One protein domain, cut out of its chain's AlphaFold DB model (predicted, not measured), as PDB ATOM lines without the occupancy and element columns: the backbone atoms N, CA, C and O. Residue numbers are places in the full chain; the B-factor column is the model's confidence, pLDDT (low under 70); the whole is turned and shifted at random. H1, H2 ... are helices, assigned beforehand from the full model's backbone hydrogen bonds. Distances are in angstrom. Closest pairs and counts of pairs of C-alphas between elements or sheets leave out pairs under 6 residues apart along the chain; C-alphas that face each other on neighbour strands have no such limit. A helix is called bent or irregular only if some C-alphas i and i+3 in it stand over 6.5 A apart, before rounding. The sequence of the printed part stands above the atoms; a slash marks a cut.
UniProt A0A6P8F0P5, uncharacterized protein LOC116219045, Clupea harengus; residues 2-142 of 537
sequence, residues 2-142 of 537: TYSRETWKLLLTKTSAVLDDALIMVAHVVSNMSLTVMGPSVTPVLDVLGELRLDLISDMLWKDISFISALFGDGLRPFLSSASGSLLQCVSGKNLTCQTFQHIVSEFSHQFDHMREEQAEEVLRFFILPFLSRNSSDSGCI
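Overview. This is residues 2 to 142 of the 537 residues of the protein "uncharacterized protein LOC116219045" of Clupea harengus (UniProt A0A6P8F0P5). Two pairs of helices, H4 side by side with H6 and H5 side by side with H7, make the body and run slantwise to its longest axis, and H4 has a kink where H2 crosses it. H1, H2 and H3 gather at one end of that axis, with H3 between H1 and the kinked H4; residues 133 to 142 make a tail at the other end. The printed part has 141 residues with seven named helices, H1 to H7 in that order, and no named strand; the class is all helix. It is compact, with a radius of gyration of the C-alphas of 14.7 A and spans of 43 by 32 by 28 A.

Along the chain. H1, residues 5 to 14, begins with C-alpha 5 at (-53.279, 32.400, 46.612). H2, residues 16 to 32, is 24.8 A long and irregular, with C-alphas 17 and 20 7.7 A apart. H3 is residues 42 to 52. H4, residues 65 to 82, is 23.1 A long and irregular, with C-alphas 75 and 78 7.7 A apart; its kink is 64 degrees near residue 76. H5 is residues 85 to 92, and H6 residues 98 to 110, 18.4 A long. H7, residues 117 to 132, is 21.0 A long, with a kink of 27 degrees near residue 124; it is irregular, but only just, with C-alphas 126 and 129 6.8 A apart. It ends with C-alpha 132 at (-29.750, 43.061, 63.788).

Arrangement. H3 and H4 are the hub, touching three helices each. H3 touches H1 at a steep tilt of 51 degrees, the same way, closest at the C-alphas of Arg 5 and Pro 44, 5.6 A. H3 and H4 form a helical hairpin at 34 degrees, only just shallow; H4 touches H3 with residues 79 to 82 alone, closest at the C-alphas of Thr 43 and Ser 82, 5.4 A. H4 touches H2 with residues 74 to 78 alone, closest at the C-alphas of Ile 24 and Gly 75, 4.8 A. H4 touches H6, closest at the C-alphas of Ile 65 and Thr 100, 5.4 A. H5 touches H3, closest at the C-alphas of Asp 47 and Leu 87, 5.9 A. H5 touches H7 at a shallow tilt of 28 degrees, the same way, closest at the C-alphas of Ser 92 and Phe 127, 4.8 A. H6 and H7 are close but not clearly touching, with the C-alphas of Val 105 and Ile 128 7.5 A apart. H1 and H7 are apart. In H1, H3, H5 and H6 every O i to N i+4 pair is within hydrogen-bond range; in H2 11 of 13 are, in H4 8 of 14 and in H7 10 of 12.

Size, cuts and confidence. The C-alphas of Thr 2 and Ser 137, the two farthest apart, are 44.9 A apart. The printed part has no cut. The link from H3 to H4, residues 53 to 64, is long. Mean pLDDT of the printed part is 87.5; residues 2, 137 and 138 are under 70.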
ATOM      1  N   THR A   2     -59.626  39.865  42.297       62.03
ATOM      2  CA  THR A   2     -58.753  39.189  43.269       62.03
ATOM      3  C   THR A   2     -58.788  37.691  42.994       62.03
ATOM      4  O   THR A   2     -59.861  37.090  43.016       62.03
ATOM      5  N   TYR A   3     -57.636  37.095  42.698       79.75
ATOM      6  CA  TYR A   3     -57.495  35.646  42.525       79.75
ATOM      7  C   TYR A   3     -56.950  35.026  43.812       79.75
ATOM      8  O   TYR A   3     -56.229  35.693  44.556       79.75
ATOM      9  N   SER A   4     -57.295  33.765  44.085       83.56
ATOM     10  CA  SER A   4     -56.828  33.093  45.301       83.56
ATOM     11  C   SER A   4     -55.312  32.859  45.270       83.56
ATOM     12  O   SER A   4     -54.698  32.768  44.201       83.56
ATOM     13  N   ARG A   5     -54.707  32.708  46.449       82.75
ATOM     14  CA  ARG A   5     -53.279  32.400  46.612       82.75
ATOM     15  C   ARG A   5     -52.886  31.110  45.886       82.75
ATOM     16  O   ARG A   5     -51.848  31.050  45.233       82.75
ATOM     17  N   GLU A   6     -53.743  30.093  45.933       86.88
ATOM     18  CA  GLU A   6     -53.545  28.797  45.271       86.88
ATOM     19  C   GLU A   6     -53.530  28.948  43.747       86.88
ATOM     20  O   GLU A   6     -52.758  28.279  43.058       86.88
ATOM     21  N   THR A   7     -54.350  29.864  43.223       88.94
ATOM     22  CA  THR A   7     -54.407  30.180  41.790       88.94
ATOM     23  C   THR A   7     -53.084  30.790  41.325       88.94
ATOM     24  O   THR A   7     -52.514  30.344  40.326       88.94
ATOM     25  N   TRP A   8     -52.550  31.753  42.085       88.62
ATOM     26  CA  TRP A   8     -51.232  32.337  41.819       88.62
ATOM     27  C   TRP A   8     -50.109  31.307  41.937       88.62
ATOM     28  O   TRP A   8     -49.256  31.240  41.055       88.62
ATOM     29  N   LYS A   9     -50.146  30.440  42.955       87.94
ATOM     30  CA  LYS A   9     -49.169  29.354  43.132       87.94
ATOM     31  C   LYS A   9     -49.139  28.397  41.954       87.94
ATOM     32  O   LYS A   9     -48.058  28.075  41.461       87.94
ATOM     33  N   LEU A  10     -50.302  27.983  41.454       90.31
ATOM     34  CA  LEU A  10     -50.383  27.109  40.288       90.31
ATOM     35  C   LEU A  10     -49.807  27.777  39.033       90.31
ATOM     36  O   LEU A  10     -49.063  27.134  38.289       90.31
ATOM     37  N   LEU A  11     -50.142  29.049  38.798       89.38
ATOM     38  CA  LEU A  11     -49.650  29.804  37.646       89.38
ATOM     39  C   LEU A  11     -48.129  29.965  37.701       89.38
ATOM     40  O   LEU A  11     -47.442  29.542  36.774       89.38
ATOM     41  N   LEU A  12     -47.609  30.502  38.807       87.62
ATOM     42  CA  LEU A  12     -46.186  30.801  38.973       87.62
ATOM     43  C   LEU A  12     -45.317  29.540  38.975       87.62
ATOM     44  O   LEU A  12     -44.207  29.558  38.449       87.62
ATOM     45  N   THR A  13     -45.837  28.411  39.470       87.81
ATOM     46  CA  THR A  13     -45.152  27.113  39.354       87.81
ATOM     47  C   THR A  13     -45.010  26.696  37.887       87.81
ATOM     48  O   THR A  13     -43.927  26.293  37.455       87.81
ATOM     49  N   LYS A  14     -46.085  26.826  37.094       89.75
ATOM     50  CA  LYS A  14     -46.090  26.469  35.666       89.75
ATOM     51  C   LYS A  14     -45.208  27.388  34.822       89.75
ATOM     52  O   LYS A  14     -44.624  26.924  33.849       89.75
ATOM     53  N   THR A  15     -45.103  28.662  35.187       88.25
ATOM     54  CA  THR A  15     -44.288  29.658  34.474       88.25
ATOM     55  C   THR A  15     -42.903  29.854  35.089       88.25
ATOM     56  O   THR A  15     -42.199  30.782  34.706       88.25
ATOM     57  N   SER A  16     -42.490  28.995  36.024       83.81
ATOM     58  CA  SER A  16     -41.231  29.150  36.765       83.81
ATOM     59  C   SER A  16     -40.002  29.285  35.863       83.81
ATOM     60  O   SER A  16     -39.084  30.016  36.206       83.81
ATOM     61  N   ALA A  17     -39.975  28.650  34.690       84.75
ATOM     62  CA  ALA A  17     -38.842  28.739  33.764       84.75
ATOM     63  C   ALA A  17     -38.584  30.151  33.197       84.75
ATOM     64  O   ALA A  17     -37.467  30.424  32.783       84.75
ATOM     65  N   VAL A  18     -39.593  31.029  33.170       87.44
ATOM     66  CA  VAL A  18     -39.499  32.398  32.614       87.44
ATOM     67  C   VAL A  18     -39.737  33.477  33.669       87.44
ATOM     68  O   VAL A  18     -39.878  34.654  33.350       87.44
ATOM     69  N   LEU A  19     -39.861  33.071  34.931       83.62
ATOM     70  CA  LEU A  19     -40.329  33.946  35.996       83.62
ATOM     71  C   LEU A  19     -39.322  35.046  36.330       83.62
ATOM     72  O   LEU A  19     -39.721  36.184  36.552       83.62
ATOM     73  N   ASP A  20     -38.037  34.711  36.318       79.56
ATOM     74  CA  ASP A  20     -36.969  35.642  36.674       79.56
ATOM     75  C   ASP A  20     -36.843  36.736  35.590       79.56
ATOM     76  O   ASP A  20     -36.860  37.924  35.908       79.56
ATOM     77  N   ASP A  21     -36.887  36.353  34.305       84.25
ATOM     78  CA  ASP A  21     -36.942  37.289  33.170       84.25
ATOM     79  C   ASP A  21     -38.194  38.179  33.217       84.25
ATOM     80  O   ASP A  21     -38.131  39.381  32.945       84.25
ATOM     81  N   ALA A  22     -39.347  37.606  33.580       86.00
ATOM     82  CA  ALA A  22     -40.595  38.350  33.698       86.00
ATOM     83  C   ALA A  22     -40.542  39.392  34.827       86.00
ATOM     84  O   ALA A  22     -41.021  40.509  34.636       86.00
ATOM     85  N   LEU A  23     -39.948  39.061  35.980       84.69
ATOM     86  CA  LEU A  23     -39.770  40.003  37.091       84.69
ATOM     87  C   LEU A  23     -38.872  41.178  36.690       84.69
ATOM     88  O   LEU A  23     -39.253  42.326  36.912       84.69
ATOM     89  N   ILE A  24     -37.752  40.902  36.014       84.12
ATOM     90  CA  ILE A  24     -36.843  41.940  35.503       84.12
ATOM     91  C   ILE A  24     -37.562  42.842  34.489       84.12
ATOM     92  O   ILE A  24     -37.467  44.068  34.564       84.12
ATOM     93  N   MET A  25     -38.341  42.267  33.562       85.69
ATOM     94  CA  MET A  25     -39.125  43.063  32.609       85.69
ATOM     95  C   MET A  25     -40.150  43.957  33.308       85.69
ATOM     96  O   MET A  25     -40.291  45.123  32.936       85.69
ATOM     97  N   VAL A  26     -40.852  43.445  34.324       84.69
ATOM     98  CA  VAL A  26     -41.800  44.256  35.097       84.69
ATOM     99  C   VAL A  26     -41.070  45.392  35.804       84.69
ATOM    100  O   VAL A  26     -41.518  46.531  35.708       84.69
ATOM    101  N   ALA A  27     -39.929  45.131  36.442       82.94
ATOM    102  CA  ALA A  27     -39.149  46.172  37.101       82.94
ATOM    103  C   ALA A  27     -38.671  47.263  36.140       82.94
ATOM    104  O   ALA A  27     -38.811  48.450  36.441       82.94
ATOM    105  N   HIS A  28     -38.208  46.883  34.947       83.81
ATOM    106  CA  HIS A  28     -37.843  47.830  33.896       83.81
ATOM    107  C   HIS A  28     -39.027  48.699  33.456       83.81
ATOM    108  O   HIS A  28     -38.888  49.917  33.346       83.81
ATOM    109  N   VAL A  29     -40.197  48.098  33.215       84.50
ATOM    110  CA  VAL A  29     -41.404  48.833  32.802       84.50
ATOM    111  C   VAL A  29     -41.863  49.784  33.903       84.50
ATOM    112  O   VAL A  29     -42.127  50.954  33.632       84.50
ATOM    113  N   VAL A  30     -41.926  49.299  35.144       83.25
ATOM    114  CA  VAL A  30     -42.388  50.076  36.295       83.25
ATOM    115  C   VAL A  30     -41.464  51.262  36.558       83.25
ATOM    116  O   VAL A  30     -41.950  52.382  36.696       83.25
ATOM    117  N   SER A  31     -40.147  51.038  36.550       79.00
ATOM    118  CA  SER A  31     -39.147  52.091  36.743       79.00
ATOM    119  C   SER A  31     -39.197  53.139  35.624       79.00
ATOM    120  O   SER A  31     -39.324  54.331  35.897       79.00
ATOM    121  N   ASN A  32     -39.202  52.711  34.356       81.12
ATOM    122  CA  ASN A  32     -39.197  53.624  33.208       81.12
ATOM    123  C   ASN A  32     -40.482  54.462  33.095       81.12
ATOM    124  O   ASN A  32     -40.454  55.597  32.626       81.12
ATOM    125  N   MET A  33     -41.619  53.904  33.510       81.25
ATOM    126  CA  MET A  33     -42.911  54.591  33.468       81.25
ATOM    127  C   MET A  33     -43.277  55.264  34.797       81.25
ATOM    128  O   MET A  33     -44.374  55.812  34.906       81.25
ATOM    129  N   SER A  34     -42.388  55.243  35.803       75.94
ATOM    130  CA  SER A  34     -42.644  55.760  37.159       75.94
ATOM    131  C   SER A  34     -43.964  55.244  37.757       75.94
ATOM    132  O   SER A  34     -44.729  55.986  38.369       75.94
ATOM    133  N   LEU A  35     -44.267  53.969  37.514       76.75
ATOM    134  CA  LEU A  35     -45.478  53.329  38.013       76.75
ATOM    135  C   LEU A  35     -45.252  52.806  39.433       76.75
ATOM    136  O   LEU A  35     -44.135  52.501  39.841       76.75
ATOM    137  N   THR A  36     -46.340  52.634  40.169       73.19
ATOM    138  CA  THR A  36     -46.343  51.941  41.460       73.19
ATOM    139  C   THR A  36     -47.112  50.641  41.308       73.19
ATOM    140  O   THR A  36     -48.272  50.658  40.880       73.19
ATOM    141  N   VAL A  37     -46.503  49.508  41.663       77.19
ATOM    142  CA  VAL A  37     -47.210  48.224  41.646       77.19
ATOM    143  C   VAL A  37     -48.118  48.156  42.867       77.19
ATOM    144  O   VAL A  37     -47.708  47.759  43.951       77.19
ATOM    145  N   MET A  38     -49.369  48.573  42.684       70.00
ATOM    146  CA  MET A  38     -50.378  48.576  43.738       70.00
ATOM    147  C   MET A  38     -51.565  47.703  43.348       70.00
ATOM    148  O   MET A  38     -52.050  47.736  42.217       70.00
ATOM    149  N   GLY A  39     -52.055  46.915  44.300       78.19
ATOM    150  CA  GLY A  39     -53.266  46.129  44.120       78.19
ATOM    151  C   GLY A  39     -53.400  44.993  45.130       78.19
ATOM    152  O   GLY A  39     -52.405  44.516  45.672       78.19
ATOM    153  N   PRO A  40     -54.626  44.487  45.343       76.19
ATOM    154  CA  PRO A  40     -54.903  43.474  46.364       76.19
ATOM    155  C   PRO A  40     -54.242  42.110  46.085       76.19
ATOM    156  O   PRO A  40     -54.212  41.250  46.958       76.19
ATOM    157  N   SER A  41     -53.720  41.895  44.873       81.94
ATOM    158  CA  SER A  41     -53.041  40.653  44.476       81.94
ATOM    159  C   SER A  41     -51.518  40.698  44.648       81.94
ATOM    160  O   SER A  41     -50.884  39.660  44.494       81.94
ATOM    161  N   VAL A  42     -50.920  41.856  44.957       83.81
ATOM    162  CA  VAL A  42     -49.455  42.013  45.005       83.81
ATOM    163  C   VAL A  42     -48.847  41.208  46.157       83.81
ATOM    164  O   VAL A  42     -47.951  40.401  45.925       83.81
ATOM    165  N   THR A  43     -49.388  41.342  47.370       84.88
ATOM    166  CA  THR A  43     -48.926  40.590  48.550       84.88
ATOM    167  C   THR A  43     -49.077  39.069  48.380       84.88
ATOM    168  O   THR A  43     -48.081  38.366  48.543       84.88
ATOM    169  N   PRO A  44     -50.238  38.520  47.945       84.25
ATOM    170  CA  PRO A  44     -50.350  37.086  47.659       84.25
ATOM    171  C   PRO A  44     -49.356  36.567  46.612       84.25
ATOM    172  O   PRO A  44     -48.881  35.440  46.731       84.25
ATOM    173  N   VAL A  45     -49.049  37.363  45.581       85.75
ATOM    174  CA  VAL A  45     -48.061  37.003  44.552       85.75
ATOM    175  C   VAL A  45     -46.656  36.966  45.142       85.75
ATOM    176  O   VAL A  45     -45.949  35.984  44.936       85.75
ATOM    177  N   LEU A  46     -46.267  37.985  45.912       86.50
ATOM    178  CA  LEU A  46     -44.984  38.043  46.618       86.50
ATOM    179  C   LEU A  46     -44.778  36.863  47.564       86.50
ATOM    180  O   LEU A  46     -43.705  36.269  47.562       86.50
ATOM    181  N   ASP A  47     -45.800  36.487  48.330       85.12
ATOM    182  CA  ASP A  47     -45.709  35.351  49.250       85.12
ATOM    183  C   ASP A  47     -45.477  34.040  48.500       85.12
ATOM    184  O   ASP A  47     -44.653  33.215  48.893       85.12
ATOM    185  N   VAL A  48     -46.182  33.851  47.384       85.44
ATOM    186  CA  VAL A  48     -46.000  32.684  46.518       85.44
ATOM    187  C   VAL A  48     -44.618  32.687  45.861       85.44
ATOM    188  O   VAL A  48     -43.998  31.631  45.754       85.44
ATOM    189  N   LEU A  49     -44.110  33.849  45.438       83.25
ATOM    190  CA  LEU A  49     -42.735  33.992  44.949       83.25
ATOM    191  C   LEU A  49     -41.721  33.641  46.041       83.25
ATOM    192  O   LEU A  49     -40.761  32.924  45.766       83.25
ATOM    193  N   GLY A  50     -41.966  34.075  47.278       82.06
ATOM    194  CA  GLY A  50     -41.198  33.691  48.459       82.06
ATOM    195  C   GLY A  50     -41.069  32.176  48.597       82.06
ATOM    196  O   GLY A  50     -39.957  31.650  48.615       82.06
ATOM    197  N   GLU A  51     -42.201  31.471  48.589       81.44
ATOM    198  CA  GLU A  51     -42.235  30.006  48.708       81.44
ATOM    199  C   GLU A  51     -41.570  29.284  47.525       81.44
ATOM    200  O   GLU A  51     -40.896  28.272  47.702       81.44
ATOM    201  N   LEU A  52     -41.794  29.756  46.294       79.94
ATOM    202  CA  LEU A  52     -41.328  29.064  45.085       79.94
ATOM    203  C   LEU A  52     -39.871  29.367  44.731       79.94
ATOM    204  O   LEU A  52     -39.254  28.593  43.994       79.94
ATOM    205  N   ARG A  53     -39.335  30.502  45.184       78.56
ATOM    206  CA  ARG A  53     -37.988  30.964  44.835       78.56
ATOM    207  C   ARG A  53     -37.112  31.156  46.052       78.56
ATOM    208  O   ARG A  53     -36.076  30.505  46.130       78.56
ATOM    209  N   LEU A  54     -37.511  32.008  46.994       82.62
ATOM    210  CA  LEU A  54     -36.627  32.417  48.090       82.62
ATOM    211  C   LEU A  54     -36.272  31.261  49.032       82.62
ATOM    212  O   LEU A  54     -35.151  31.198  49.538       82.62
ATOM    213  N   ASP A  55     -37.185  30.309  49.222       79.06
ATOM    214  CA  ASP A  55     -36.937  29.126  50.050       79.06
ATOM    215  C   ASP A  55     -35.997  28.093  49.427       79.06
ATOM    216  O   ASP A  55     -35.392  27.307  50.154       79.06
ATOM    217  N   LEU A  56     -35.825  28.122  48.106       81.94
ATOM    218  CA  LEU A  56     -34.959  27.191  47.382       81.94
ATOM    219  C   LEU A  56     -33.542  27.743  47.159       81.94
ATOM    220  O   LEU A  56     -32.667  27.018  46.681       81.94
ATOM    221  N   ILE A  57     -33.302  29.014  47.493       85.06
ATOM    222  CA  ILE A  57     -31.986  29.646  47.374       85.06
ATOM    223  C   ILE A  57     -31.056  29.064  48.439       85.06
ATOM    224  O   ILE A  57     -31.332  29.136  49.636       85.06
ATOM    225  N   SER A  58     -29.927  28.510  47.992       87.94
ATOM    226  CA  SER A  58     -28.901  27.974  48.889       87.94
ATOM    227  C   SER A  58     -28.303  29.058  49.793       87.94
ATOM    228  O   SER A  58     -28.127  30.200  49.367       87.94
ATOM    229  N   ASP A  59     -27.883  28.679  51.000       85.94
ATOM    230  CA  ASP A  59     -27.257  29.596  51.965       85.94
ATOM    231  C   ASP A  59     -26.044  30.360  51.414       85.94
ATOM    232  O   ASP A  59     -25.777  31.474  51.854       85.94
ATOM    233  N   MET A  60     -25.304  29.790  50.455       89.12
ATOM    234  CA  MET A  60     -24.157  30.466  49.837       89.12
ATOM    235  C   MET A  60     -24.579  31.673  48.992       89.12
ATOM    236  O   MET A  60     -23.908  32.698  49.024       89.12
ATOM    237  N   LEU A  61     -25.703  31.575  48.279       92.19
ATOM    238  CA  LEU A  61     -26.203  32.656  47.423       92.19
ATOM    239  C   LEU A  61     -26.790  33.814  48.237       92.19
ATOM    240  O   LEU A  61     -26.681  34.962  47.823       92.19
ATOM    241  N   TRP A  62     -27.314  33.547  49.437       92.44
ATOM    242  CA  TRP A  62     -27.731  34.600  50.376       92.44
ATOM    243  C   TRP A  62     -26.570  35.475  50.881       92.44
ATOM    244  O   TRP A  62     -26.796  36.572  51.401       92.44
ATOM    245  N   LYS A  63     -25.327  35.016  50.700       92.88
ATOM    246  CA  LYS A  63     -24.101  35.766  51.005       92.88
ATOM    247  C   LYS A  63     -23.490  36.454  49.784       92.88
ATOM    248  O   LYS A  63     -22.592  37.273  49.958       92.88
ATOM    249  N   ASP A  64     -23.947  36.129  48.576       95.88
ATOM    250  CA  ASP A  64     -23.433  36.702  47.334       95.88
ATOM    251  C   ASP A  64     -24.142  38.025  47.030       95.88
ATOM    252  O   ASP A  64     -25.323  38.067  46.681       95.88
ATOM    253  N   ILE A  65     -23.399  39.125  47.151       95.00
ATOM    254  CA  ILE A  65     -23.920  40.469  46.904       95.00
ATOM    255  C   ILE A  65     -24.404  40.666  45.468       95.00
ATOM    256  O   ILE A  65     -25.389  41.369  45.262       95.00
ATOM    257  N   SER A  66     -23.772  40.026  44.482       94.75
ATOM    258  CA  SER A  66     -24.156  40.174  43.074       94.75
ATOM    259  C   SER A  66     -25.506  39.512  42.830       94.75
ATOM    260  O   SER A  66     -26.383  40.087  42.189       94.75
ATOM    261  N   PHE A  67     -25.693  38.322  43.405       93.06
ATOM    262  CA  PHE A  67     -26.958  37.602  43.335       93.06
ATOM    263  C   PHE A  67     -28.081  38.356  44.062       93.06
ATOM    264  O   PHE A  67     -29.164  38.533  43.507       93.06
ATOM    265  N   ILE A  68     -27.823  38.843  45.280       94.44
ATOM    266  CA  ILE A  68     -28.818  39.592  46.059       94.44
ATOM    267  C   ILE A  68     -29.179  40.922  45.401       94.44
ATOM    268  O   ILE A  68     -30.356  41.282  45.404       94.44
ATOM    269  N   SER A  69     -28.214  41.600  44.773       93.19
ATOM    270  CA  SER A  69     -28.479  42.835  44.028       93.19
ATOM    271  C   SER A  69     -29.396  42.596  42.835       93.19
ATOM    272  O   SER A  69     -30.380  43.311  42.670       93.19
ATOM    273  N   ALA A  70     -29.155  41.539  42.056       90.38
ATOM    274  CA  ALA A  70     -30.041  41.183  40.951       90.38
ATOM    275  C   ALA A  70     -31.449  40.803  41.450       90.38
ATOM    276  O   ALA A  70     -32.463  41.233  40.905       90.38
ATOM    277  N   LEU A  71     -31.532  40.020  42.527       89.75
ATOM    278  CA  LEU A  71     -32.807  39.530  43.039       89.75
ATOM    279  C   LEU A  71     -33.667  40.641  43.659       89.75
ATOM    280  O   LEU A  71     -34.831  40.796  43.288       89.75
ATOM    281  N   PHE A  72     -33.121  41.399  44.609       92.06
ATOM    282  CA  PHE A  72     -33.873  42.428  45.331       92.06
ATOM    283  C   PHE A  72     -33.888  43.765  44.600       92.06
ATOM    284  O   PHE A  72     -34.916  44.433  44.626       92.06
ATOM    285  N   GLY A  73     -32.798  44.126  43.921       88.62
ATOM    286  CA  GLY A  73     -32.673  45.391  43.206       88.62
ATOM    287  C   GLY A  73     -33.335  45.383  41.832       88.62
ATOM    288  O   GLY A  73     -34.134  46.281  41.556       88.62
ATOM    289  N   ASP A  74     -33.040  44.382  40.998       86.19
ATOM    290  CA  ASP A  74     -33.532  44.336  39.610       86.19
ATOM    291  C   ASP A  74     -34.855  43.574  39.476       86.19
ATOM    292  O   ASP A  74     -35.671  43.903  38.622       86.19
ATOM    293  N   GLY A  75     -35.091  42.554  40.307       85.50
ATOM    294  CA  GLY A  75     -36.299  41.726  40.237       85.50
ATOM    295  C   GLY A  75     -37.436  42.207  41.141       85.50
ATOM    296  O   GLY A  75     -38.541  42.493  40.678       85.50
ATOM    297  N   LEU A  76     -37.191  42.246  42.455       89.06
ATOM    298  CA  LEU A  76     -38.252  42.389  43.459       89.06
ATOM    299  C   LEU A  76     -38.541  43.830  43.893       89.06
ATOM    300  O   LEU A  76     -39.633  44.067  44.414       89.06
ATOM    301  N   ARG A  77     -37.632  44.788  43.652       89.81
ATOM    302  CA  ARG A  77     -37.745  46.196  44.088       89.81
ATOM    303  C   ARG A  77     -39.147  46.797  43.902       89.81
ATOM    304  O   ARG A  77     -39.664  47.332  44.880       89.81
ATOM    305  N   PRO A  78     -39.819  46.675  42.737       88.31
ATOM    306  CA  PRO A  78     -41.140  47.280  42.517       88.31
ATOM    307  C   PRO A  78     -42.248  46.793  43.455       88.31
ATOM    308  O   PRO A  78     -43.292  47.431  43.562       88.31
ATOM    309  N   PHE A  79     -42.057  45.628  44.066       88.00
ATOM    310  CA  PHE A  79     -43.064  44.924  44.845       88.00
ATOM    311  C   PHE A  79     -42.815  45.051  46.360       88.00
ATOM    312  O   PHE A  79     -43.706  44.753  47.152       88.00
ATOM    313  N   LEU A  80     -41.628  45.505  46.788       90.62
ATOM    314  CA  LEU A  80     -41.217  45.476  48.201       90.62
ATOM    315  C   LEU A  80     -42.115  46.308  49.129       90.62
ATOM    316  O   LEU A  80     -42.237  45.972  50.305       90.62
ATOM    317  N   SER A  81     -42.807  47.333  48.616       90.38
ATOM    318  CA  SER A  81     -43.787  48.122  49.381       90.38
ATOM    319  C   SER A  81     -45.050  47.349  49.775       90.38
ATOM    320  O   SER A  81     -45.891  47.887  50.482       90.38
ATOM    321  N   SER A  82     -45.206  46.103  49.321       90.44
ATOM    322  CA  SER A  82     -46.338  45.220  49.639       90.44
ATOM    323  C   SER A  82     -45.906  43.875  50.243       90.44
ATOM    324  O   SER A  82     -46.694  42.923  50.247       90.44
ATOM    325  N   ALA A  83     -44.650  43.750  50.691       90.44
ATOM    326  CA  ALA A  83     -44.114  42.513  51.262       90.44
ATOM    327  C   ALA A  83     -44.839  42.136  52.564       90.44
ATOM    328  O   ALA A  83     -44.917  42.943  53.482       90.44
ATOM    329  N   SER A  84     -45.331  40.900  52.680       90.44
ATOM    330  CA  SER A  84     -45.996  40.468  53.915       90.44
ATOM    331  C   SER A  84     -45.005  40.287  55.066       90.44
ATOM    332  O   SER A  84     -43.851  39.898  54.852       90.44
ATOM    333  N   GLY A  85     -45.484  40.425  56.305       88.81
ATOM    334  CA  GLY A  85     -44.728  40.021  57.494       88.81
ATOM    335  C   GLY A  85     -44.152  38.596  57.427       88.81
ATOM    336  O   GLY A  85     -43.049  38.361  57.917       88.81
ATOM    337  N   SER A  86     -44.836  37.648  56.767       87.00
ATOM    338  CA  SER A  86     -44.343  36.268  56.620       87.00
ATOM    339  C   SER A  86     -43.134  36.163  55.686       87.00
ATOM    340  O   SER A  86     -42.154  35.490  56.011       87.00
ATOM    341  N   LEU A  87     -43.164  36.884  54.561       90.44
ATOM    342  CA  LEU A  87     -42.049  36.977  53.626       90.44
ATOM    343  C   LEU A  87     -40.852  37.671  54.283       90.44
ATOM    344  O   LEU A  87     -39.732  37.166  54.215       90.44
ATOM    345  N   LEU A  88     -41.102  38.794  54.959       94.88
ATOM    346  CA  LEU A  88     -40.094  39.568  55.683       94.88
ATOM    347  C   LEU A  88     -39.387  38.715  56.739       94.88
ATOM    348  O   LEU A  88     -38.159  38.667  56.771       94.88
ATOM    349  N   GLN A  89     -40.153  37.975  57.542       91.25
ATOM    350  CA  GLN A  89     -39.609  37.066  58.546       91.25
ATOM    351  C   GLN A  89     -38.815  35.912  57.921       91.25
ATOM    352  O   GLN A  89     -37.765  35.535  58.444       91.25
ATOM    353  N   CYS A  90     -39.274  35.370  56.789       90.19
ATOM    354  CA  CYS A  90     -38.547  34.335  56.054       90.19
ATOM    355  C   CYS A  90     -37.182  34.841  55.564       90.19
ATOM    356  O   CYS A  90     -36.162  34.210  55.850       90.19
ATOM    357  N   VAL A  91     -37.145  35.996  54.888       91.94
ATOM    358  CA  VAL A  91     -35.903  36.618  54.400       91.94
ATOM    359  C   VAL A  91     -34.981  36.961  55.570       91.94
ATOM    360  O   VAL A  91     -33.794  36.636  55.537       91.94
ATOM    361  N   SER A  92     -35.538  37.521  56.649       92.06
ATOM    362  CA  SER A  92     -34.803  37.813  57.882       92.06
ATOM    363  C   SER A  92     -34.191  36.575  58.510       92.06
ATOM    364  O   SER A  92     -33.190  36.701  59.196       92.06
ATOM    365  N   GLY A  93     -34.764  35.386  58.301       89.38
ATOM    366  CA  GLY A  93     -34.264  34.100  58.788       89.38
ATOM    367  C   GLY A  93     -33.117  33.499  57.968       89.38
ATOM    368  O   GLY A  93     -32.485  32.552  58.430       89.38
ATOM    369  N   LYS A  94     -32.802  34.036  56.782       90.94
ATOM    370  CA  LYS A  94     -31.743  33.495  55.911       90.94
ATOM    371  C   LYS A  94     -30.335  33.853  56.410       90.94
ATOM    372  O   LYS A  94     -30.141  34.696  57.296       90.94
ATOM    373  N   ASN A  95     -29.327  33.188  55.847       89.56
ATOM    374  CA  ASN A  95     -27.914  33.332  56.214       89.56
ATOM    375  C   ASN A  95     -27.250  34.545  55.527       89.56
ATOM    376  O   ASN A  95     -26.262  34.396  54.811       89.56
ATOM    377  N   LEU A  96     -27.831  35.735  55.710       91.88
ATOM    378  CA  LEU A  96     -27.325  36.993  55.151       91.88
ATOM    379  C   LEU A  96     -26.031  37.434  55.855       91.88
ATOM    380  O   LEU A  96     -25.891  37.269  57.069       91.88
ATOM    381  N   THR A  97     -25.107  38.027  55.099       93.19
ATOM    382  CA  THR A  97     -24.003  38.821  55.661       93.19
ATOM    383  C   THR A  97     -24.497  40.242  55.929       93.19
ATOM    384  O   THR A  97     -25.545  40.633  55.416       93.19
ATOM    385  N   CYS A  98     -23.743  41.055  56.677       94.00
ATOM    386  CA  CYS A  98     -24.072  42.480  56.811       94.00
ATOM    387  C   CYS A  98     -24.184  43.164  55.446       94.00
ATOM    388  O   CYS A  98     -25.156  43.861  55.200       94.00
ATOM    389  N   GLN A  99     -23.269  42.872  54.518       94.88
ATOM    390  CA  GLN A  99     -23.292  43.460  53.181       94.88
ATOM    391  C   GLN A  99     -24.575  43.119  52.405       94.88
ATOM    392  O   GLN A  99     -25.174  44.001  51.794       94.88
ATOM    393  N   THR A 100     -25.019  41.856  52.421       96.00
ATOM    394  CA  THR A 100     -26.246  41.472  51.702       96.00
ATOM    395  C   THR A 100     -27.507  41.951  52.409       96.00
ATOM    396  O   THR A 100     -28.446  42.377  51.743       96.00
ATOM    397  N   PHE A 101     -27.521  41.960  53.742       96.44
ATOM    398  CA  PHE A 101     -28.602  42.549  54.530       96.44
ATOM    399  C   PHE A 101     -28.771  44.051  54.255       96.44
ATOM    400  O   PHE A 101     -29.866  44.479  53.900       96.44
ATOM    401  N   GLN A 102     -27.693  44.832  54.363       96.94
ATOM    402  CA  GLN A 102     -27.699  46.285  54.160       96.94
ATOM    403  C   GLN A 102     -28.150  46.643  52.740       96.94
ATOM    404  O   GLN A 102     -28.921  47.579  52.543       96.94
ATOM    405  N   HIS A 103     -27.761  45.838  51.743       97.25
ATOM    406  CA  HIS A 103     -28.270  46.000  50.386       97.25
ATOM    407  C   HIS A 103     -29.792  45.811  50.317       97.25
ATOM    408  O   HIS A 103     -30.488  46.659  49.771       97.25
ATOM    409  N   ILE A 104     -30.338  44.760  50.936       96.94
ATOM    410  CA  ILE A 104     -31.793  44.547  50.983       96.94
ATOM    411  C   ILE A 104     -32.495  45.713  51.708       96.94
ATOM    412  O   ILE A 104     -33.519  46.194  51.227       96.94
ATOM    413  N   VAL A 105     -31.947  46.221  52.819       97.56
ATOM    414  CA  VAL A 105     -32.486  47.407  53.519       97.56
ATOM    415  C   VAL A 105     -32.494  48.645  52.617       97.56
ATOM    416  O   VAL A 105     -33.476  49.393  52.616       97.56
ATOM    417  N   SER A 106     -31.447  48.848  51.815       97.06
ATOM    418  CA  SER A 106     -31.393  49.914  50.807       97.06
ATOM    419  C   SER A 106     -32.526  49.770  49.786       97.06
ATOM    420  O   SER A 106     -33.220  50.741  49.481       97.06
ATOM    421  N   GLU A 107     -32.786  48.551  49.312       95.94
ATOM    422  CA  GLU A 107     -33.863  48.269  48.359       95.94
ATOM    423  C   GLU A 107     -35.261  48.536  48.931       95.94
ATOM    424  O   GLU A 107     -36.094  49.171  48.277       95.94
ATOM    425  N   PHE A 108     -35.507  48.160  50.188       96.19
ATOM    426  CA  PHE A 108     -36.729  48.549  50.894       96.19
ATOM    427  C   PHE A 108     -36.814  50.066  51.114       96.19
ATOM    428  O   PHE A 108     -37.892  50.646  50.988       96.19
ATOM    429  N   SER A 109     -35.690  50.731  51.390       95.88
ATOM    430  CA  SER A 109     -35.645  52.184  51.600       95.88
ATOM    431  C   SER A 109     -36.028  52.966  50.341       95.88
ATOM    432  O   SER A 109     -36.684  54.002  50.445       95.88
ATOM    433  N   HIS A 110     -35.713  52.453  49.147       93.19
ATOM    434  CA  HIS A 110     -36.193  53.021  47.881       93.19
ATOM    435  C   HIS A 110     -37.717  52.953  47.718       93.19
ATOM    436  O   HIS A 110     -38.284  53.721  46.945       93.19
ATOM    437  N   GLN A 111     -38.381  52.041  48.428       91.88
ATOM    438  CA  GLN A 111     -39.831  51.868  48.385       91.88
ATOM    439  C   GLN A 111     -40.559  52.514  49.569       91.88
ATOM    440  O   GLN A 111     -41.784  52.449  49.618       91.88
ATOM    441  N   PHE A 112     -39.833  53.155  50.490       92.81
ATOM    442  CA  PHE A 112     -40.378  53.698  51.736       92.81
ATOM    443  C   PHE A 112     -41.557  54.663  51.514       92.81
ATOM    444  O   PHE A 112     -42.594  54.503  52.145       92.81
ATOM    445  N   ASP A 113     -41.451  55.600  50.563       90.25
ATOM    446  CA  ASP A 113     -42.524  56.578  50.277       90.25
ATOM    447  C   ASP A 113     -43.787  55.953  49.661       90.25
ATOM    448  O   ASP A 113     -44.833  56.594  49.593       90.25
ATOM    449  N   HIS A 114     -43.702  54.703  49.202       88.25
ATOM    450  CA  HIS A 114     -44.830  53.951  48.653       88.25
ATOM    451  C   HIS A 114     -45.456  53.000  49.684       88.25
ATOM    452  O   HIS A 114     -46.362  52.237  49.344       88.25
ATOM    453  N   MET A 115     -44.966  53.007  50.927       90.19
ATOM    454  CA  MET A 115     -45.502  52.206  52.023       90.19
ATOM    455  C   MET A 115     -46.489  53.026  52.854       90.19
ATOM    456  O   MET A 115     -46.307  54.219  53.083       90.19
ATOM    457  N   ARG A 116     -47.531  52.356  53.358       87.81
ATOM    458  CA  ARG A 116     -48.300  52.869  54.501       87.81
ATOM    459  C   ARG A 116     -47.473  52.697  55.777       87.81
ATOM    460  O   ARG A 116     -46.612  51.822  55.827       87.81
ATOM    461  N   GLU A 117     -47.775  53.477  56.809       86.69
ATOM    462  CA  GLU A 117     -47.072  53.421  58.099       86.69
ATOM    463  C   GLU A 117     -47.014  51.992  58.667       86.69
ATOM    464  O   GLU A 117     -45.925  51.474  58.898       86.69
ATOM    465  N   GLU A 118     -48.160  51.302  58.725       88.19
ATOM    466  CA  GLU A 118     -48.265  49.892  59.150       88.19
ATOM    467  C   GLU A 118     -47.279  48.973  58.407       88.19
ATOM    468  O   GLU A 118     -46.645  48.100  58.992       88.19
ATOM    469  N   GLN A 119     -47.125  49.179  57.099       91.06
ATOM    470  CA  GLN A 119     -46.264  48.358  56.255       91.06
ATOM    471  C   GLN A 119     -44.778  48.652  56.495       91.06
ATOM    472  O   GLN A 119     -43.958  47.731  56.475       91.06
ATOM    473  N   ALA A 120     -44.416  49.914  56.730       93.75
ATOM    474  CA  ALA A 120     -43.048  50.283  57.077       93.75
ATOM    475  C   ALA A 120     -42.655  49.731  58.460       93.75
ATOM    476  O   ALA A 120     -41.540  49.234  58.640       93.75
ATOM    477  N   GLU A 121     -43.595  49.732  59.409       93.56
ATOM    478  CA  GLU A 121     -43.430  49.079  60.707       93.56
ATOM    479  C   GLU A 121     -43.271  47.558  60.578       93.56
ATOM    480  O   GLU A 121     -42.449  46.973  61.285       93.56
ATOM    481  N   GLU A 122     -43.987  46.901  59.659       94.50
ATOM    482  CA  GLU A 122     -43.787  45.473  59.389       94.50
ATOM    483  C   GLU A 122     -42.370  45.170  58.891       94.50
ATOM    484  O   GLU A 122     -41.744  44.234  59.394       94.50
ATOM    485  N   VAL A 123     -41.828  45.963  57.958       96.94
ATOM    486  CA  VAL A 123     -40.439  45.807  57.480       96.94
ATOM    487  C   VAL A 123     -39.457  45.939  58.642       96.94
ATOM    488  O   VAL A 123     -38.572  45.094  58.818       96.94
ATOM    489  N   LEU A 124     -39.639  46.953  59.487       95.88
ATOM    490  CA  LEU A 124     -38.796  47.145  60.660       95.88
ATOM    491  C   LEU A 124     -38.892  45.951  61.625       95.88
ATOM    492  O   LEU A 124     -37.872  45.389  62.033       95.88
ATOM    493  N   ARG A 125     -40.115  45.540  61.969       95.44
ATOM    494  CA  ARG A 125     -40.405  44.539  63.001       95.44
ATOM    495  C   ARG A 125     -40.059  43.116  62.585       95.44
ATOM    496  O   ARG A 125     -39.601  42.343  63.424       95.44
ATOM    497  N   PHE A 126     -40.310  42.746  61.331       96.31
ATOM    498  CA  PHE A 126     -40.155  41.373  60.855       96.31
ATOM    499  C   PHE A 126     -38.868  41.127  60.077       96.31
ATOM    500  O   PHE A 126     -38.450  39.973  59.996       96.31
ATOM    501  N   PHE A 127     -38.229  42.168  59.536       96.38
ATOM    502  CA  PHE A 127     -36.989  42.017  58.781       96.38
ATOM    503  C   PHE A 127     -35.770  42.625  59.475       96.38
ATOM    504  O   PHE A 127     -34.851  41.881  59.832       96.38
ATOM    505  N   ILE A 128     -35.777  43.940  59.703       96.62
ATOM    506  CA  ILE A 128     -34.600  44.695  60.168       96.62
ATOM    507  C   ILE A 128     -34.221  44.327  61.609       96.62
ATOM    508  O   ILE A 128     -33.114  43.847  61.860       96.62
ATOM    509  N   LEU A 129     -35.139  44.510  62.565       93.75
ATOM    510  CA  LEU A 129     -34.854  44.281  63.986       93.75
ATOM    511  C   LEU A 129     -34.468  42.825  64.299       93.75
ATOM    512  O   LEU A 129     -33.495  42.635  65.037       93.75
ATOM    513  N   PRO A 130     -35.146  41.792  63.754       92.94
ATOM    514  CA  PRO A 130     -34.775  40.406  64.021       92.94
ATOM    515  C   PRO A 130     -33.393  40.033  63.483       92.94
ATOM    516  O   PRO A 130     -32.708  39.243  64.127       92.94
ATOM    517  N   PHE A 131     -32.960  40.598  62.347       93.38
ATOM    518  CA  PHE A 131     -31.617  40.353  61.815       93.38
ATOM    519  C   PHE A 131     -30.541  41.016  62.682       93.38
ATOM    520  O   PHE A 131     -29.583  40.360  63.092       93.38
ATOM    521  N   LEU A 132     -30.723  42.299  63.006       93.06
ATOM    522  CA  LEU A 132     -29.750  43.061  63.788       93.06
ATOM    523  C   LEU A 132     -29.596  42.530  65.220       93.06
ATOM    524  O   LEU A 132     -28.497  42.567  65.765       93.06
ATOM    525  N   SER A 133     -30.659  41.972  65.804       88.62
ATOM    526  CA  SER A 133     -30.674  41.475  67.191       88.62
ATOM    527  C   SER A 133     -30.218  40.013  67.349       88.62
ATOM    528  O   SER A 133     -30.437  39.407  68.399       88.62
ATOM    529  N   ARG A 134     -29.636  39.393  66.312       86.25
ATOM    530  CA  ARG A 134     -29.155  37.998  66.368       86.25
ATOM    531  C   ARG A 134     -27.995  37.846  67.354       86.25
ATOM    532  O   ARG A 134     -27.143  38.713  67.446       86.25
ATOM    533  N   ASN A 135     -27.883  36.691  68.007       72.12
ATOM    534  CA  ASN A 135     -26.711  36.350  68.825       72.12
ATOM    535  C   ASN A 135     -25.578  35.781  67.946       72.12
ATOM    536  O   ASN A 135     -25.318  34.578  67.963       72.12
ATOM    537  N   SER A 136     -24.926  36.629  67.147       73.31
ATOM    538  CA  SER A 136     -23.751  36.283  66.329       73.31
ATOM    539  C   SER A 136     -22.601  37.277  66.541       73.31
ATOM    540  O   SER A 136     -22.800  38.369  67.071       73.31
ATOM    541  N   SER A 137     -21.382  36.906  66.130       62.38
ATOM    542  CA  SER A 137     -20.200  37.786  66.204       62.38
ATOM    543  C   SER A 137     -20.351  39.075  65.392       62.38
ATOM    544  O   SER A 137     -19.751  40.081  65.747       62.38
ATOM    545  N   ASP A 138     -21.186  39.040  64.349       64.25
ATOM    546  CA  ASP A 138     -21.452  40.158  63.434       64.25
ATOM    547  C   ASP A 138     -22.811  40.826  63.736       64.25
ATOM    548  O   ASP A 138     -23.385  41.525  62.897       64.25
ATOM    549  N   SER A 139     -23.370  40.560  64.921       71.06
ATOM    550  CA  SER A 139     -24.656  41.107  65.361       71.06
ATOM    551  C   SER A 139     -24.662  42.634  65.337       71.06
ATOM    552  O   SER A 139     -23.658  43.286  65.614       71.06
ATOM    553  N   GLY A 140     -25.790  43.215  64.928       82.12
ATOM    554  CA  GLY A 140     -25.953  44.662  64.789       82.12
ATOM    555  C   GLY A 140     -25.141  45.331  63.674       82.12
ATOM    556  O   GLY A 140     -25.267  46.545  63.517       82.12
ATOM    557  N   CYS A 141     -24.324  44.586  62.914       92.25
ATOM    558  CA  CYS A 141     -23.475  45.116  61.842       92.25
ATOM    559  C   CYS A 141     -22.717  46.383  62.269       92.25
ATOM    560  O   CYS A 141     -22.775  47.415  61.599       92.25
ATOM    561  N   ILE A 142     -22.080  46.306  63.445       91.25
ATOM    562  CA  ILE A 142     -21.480  47.445  64.147       91.25
ATOM    563  C   ILE A 142     -20.363  48.085  63.318       91.25
ATOM    564  O   ILE A 142     -19.478  47.408  62.797       91.25
TER     565      ILE A 142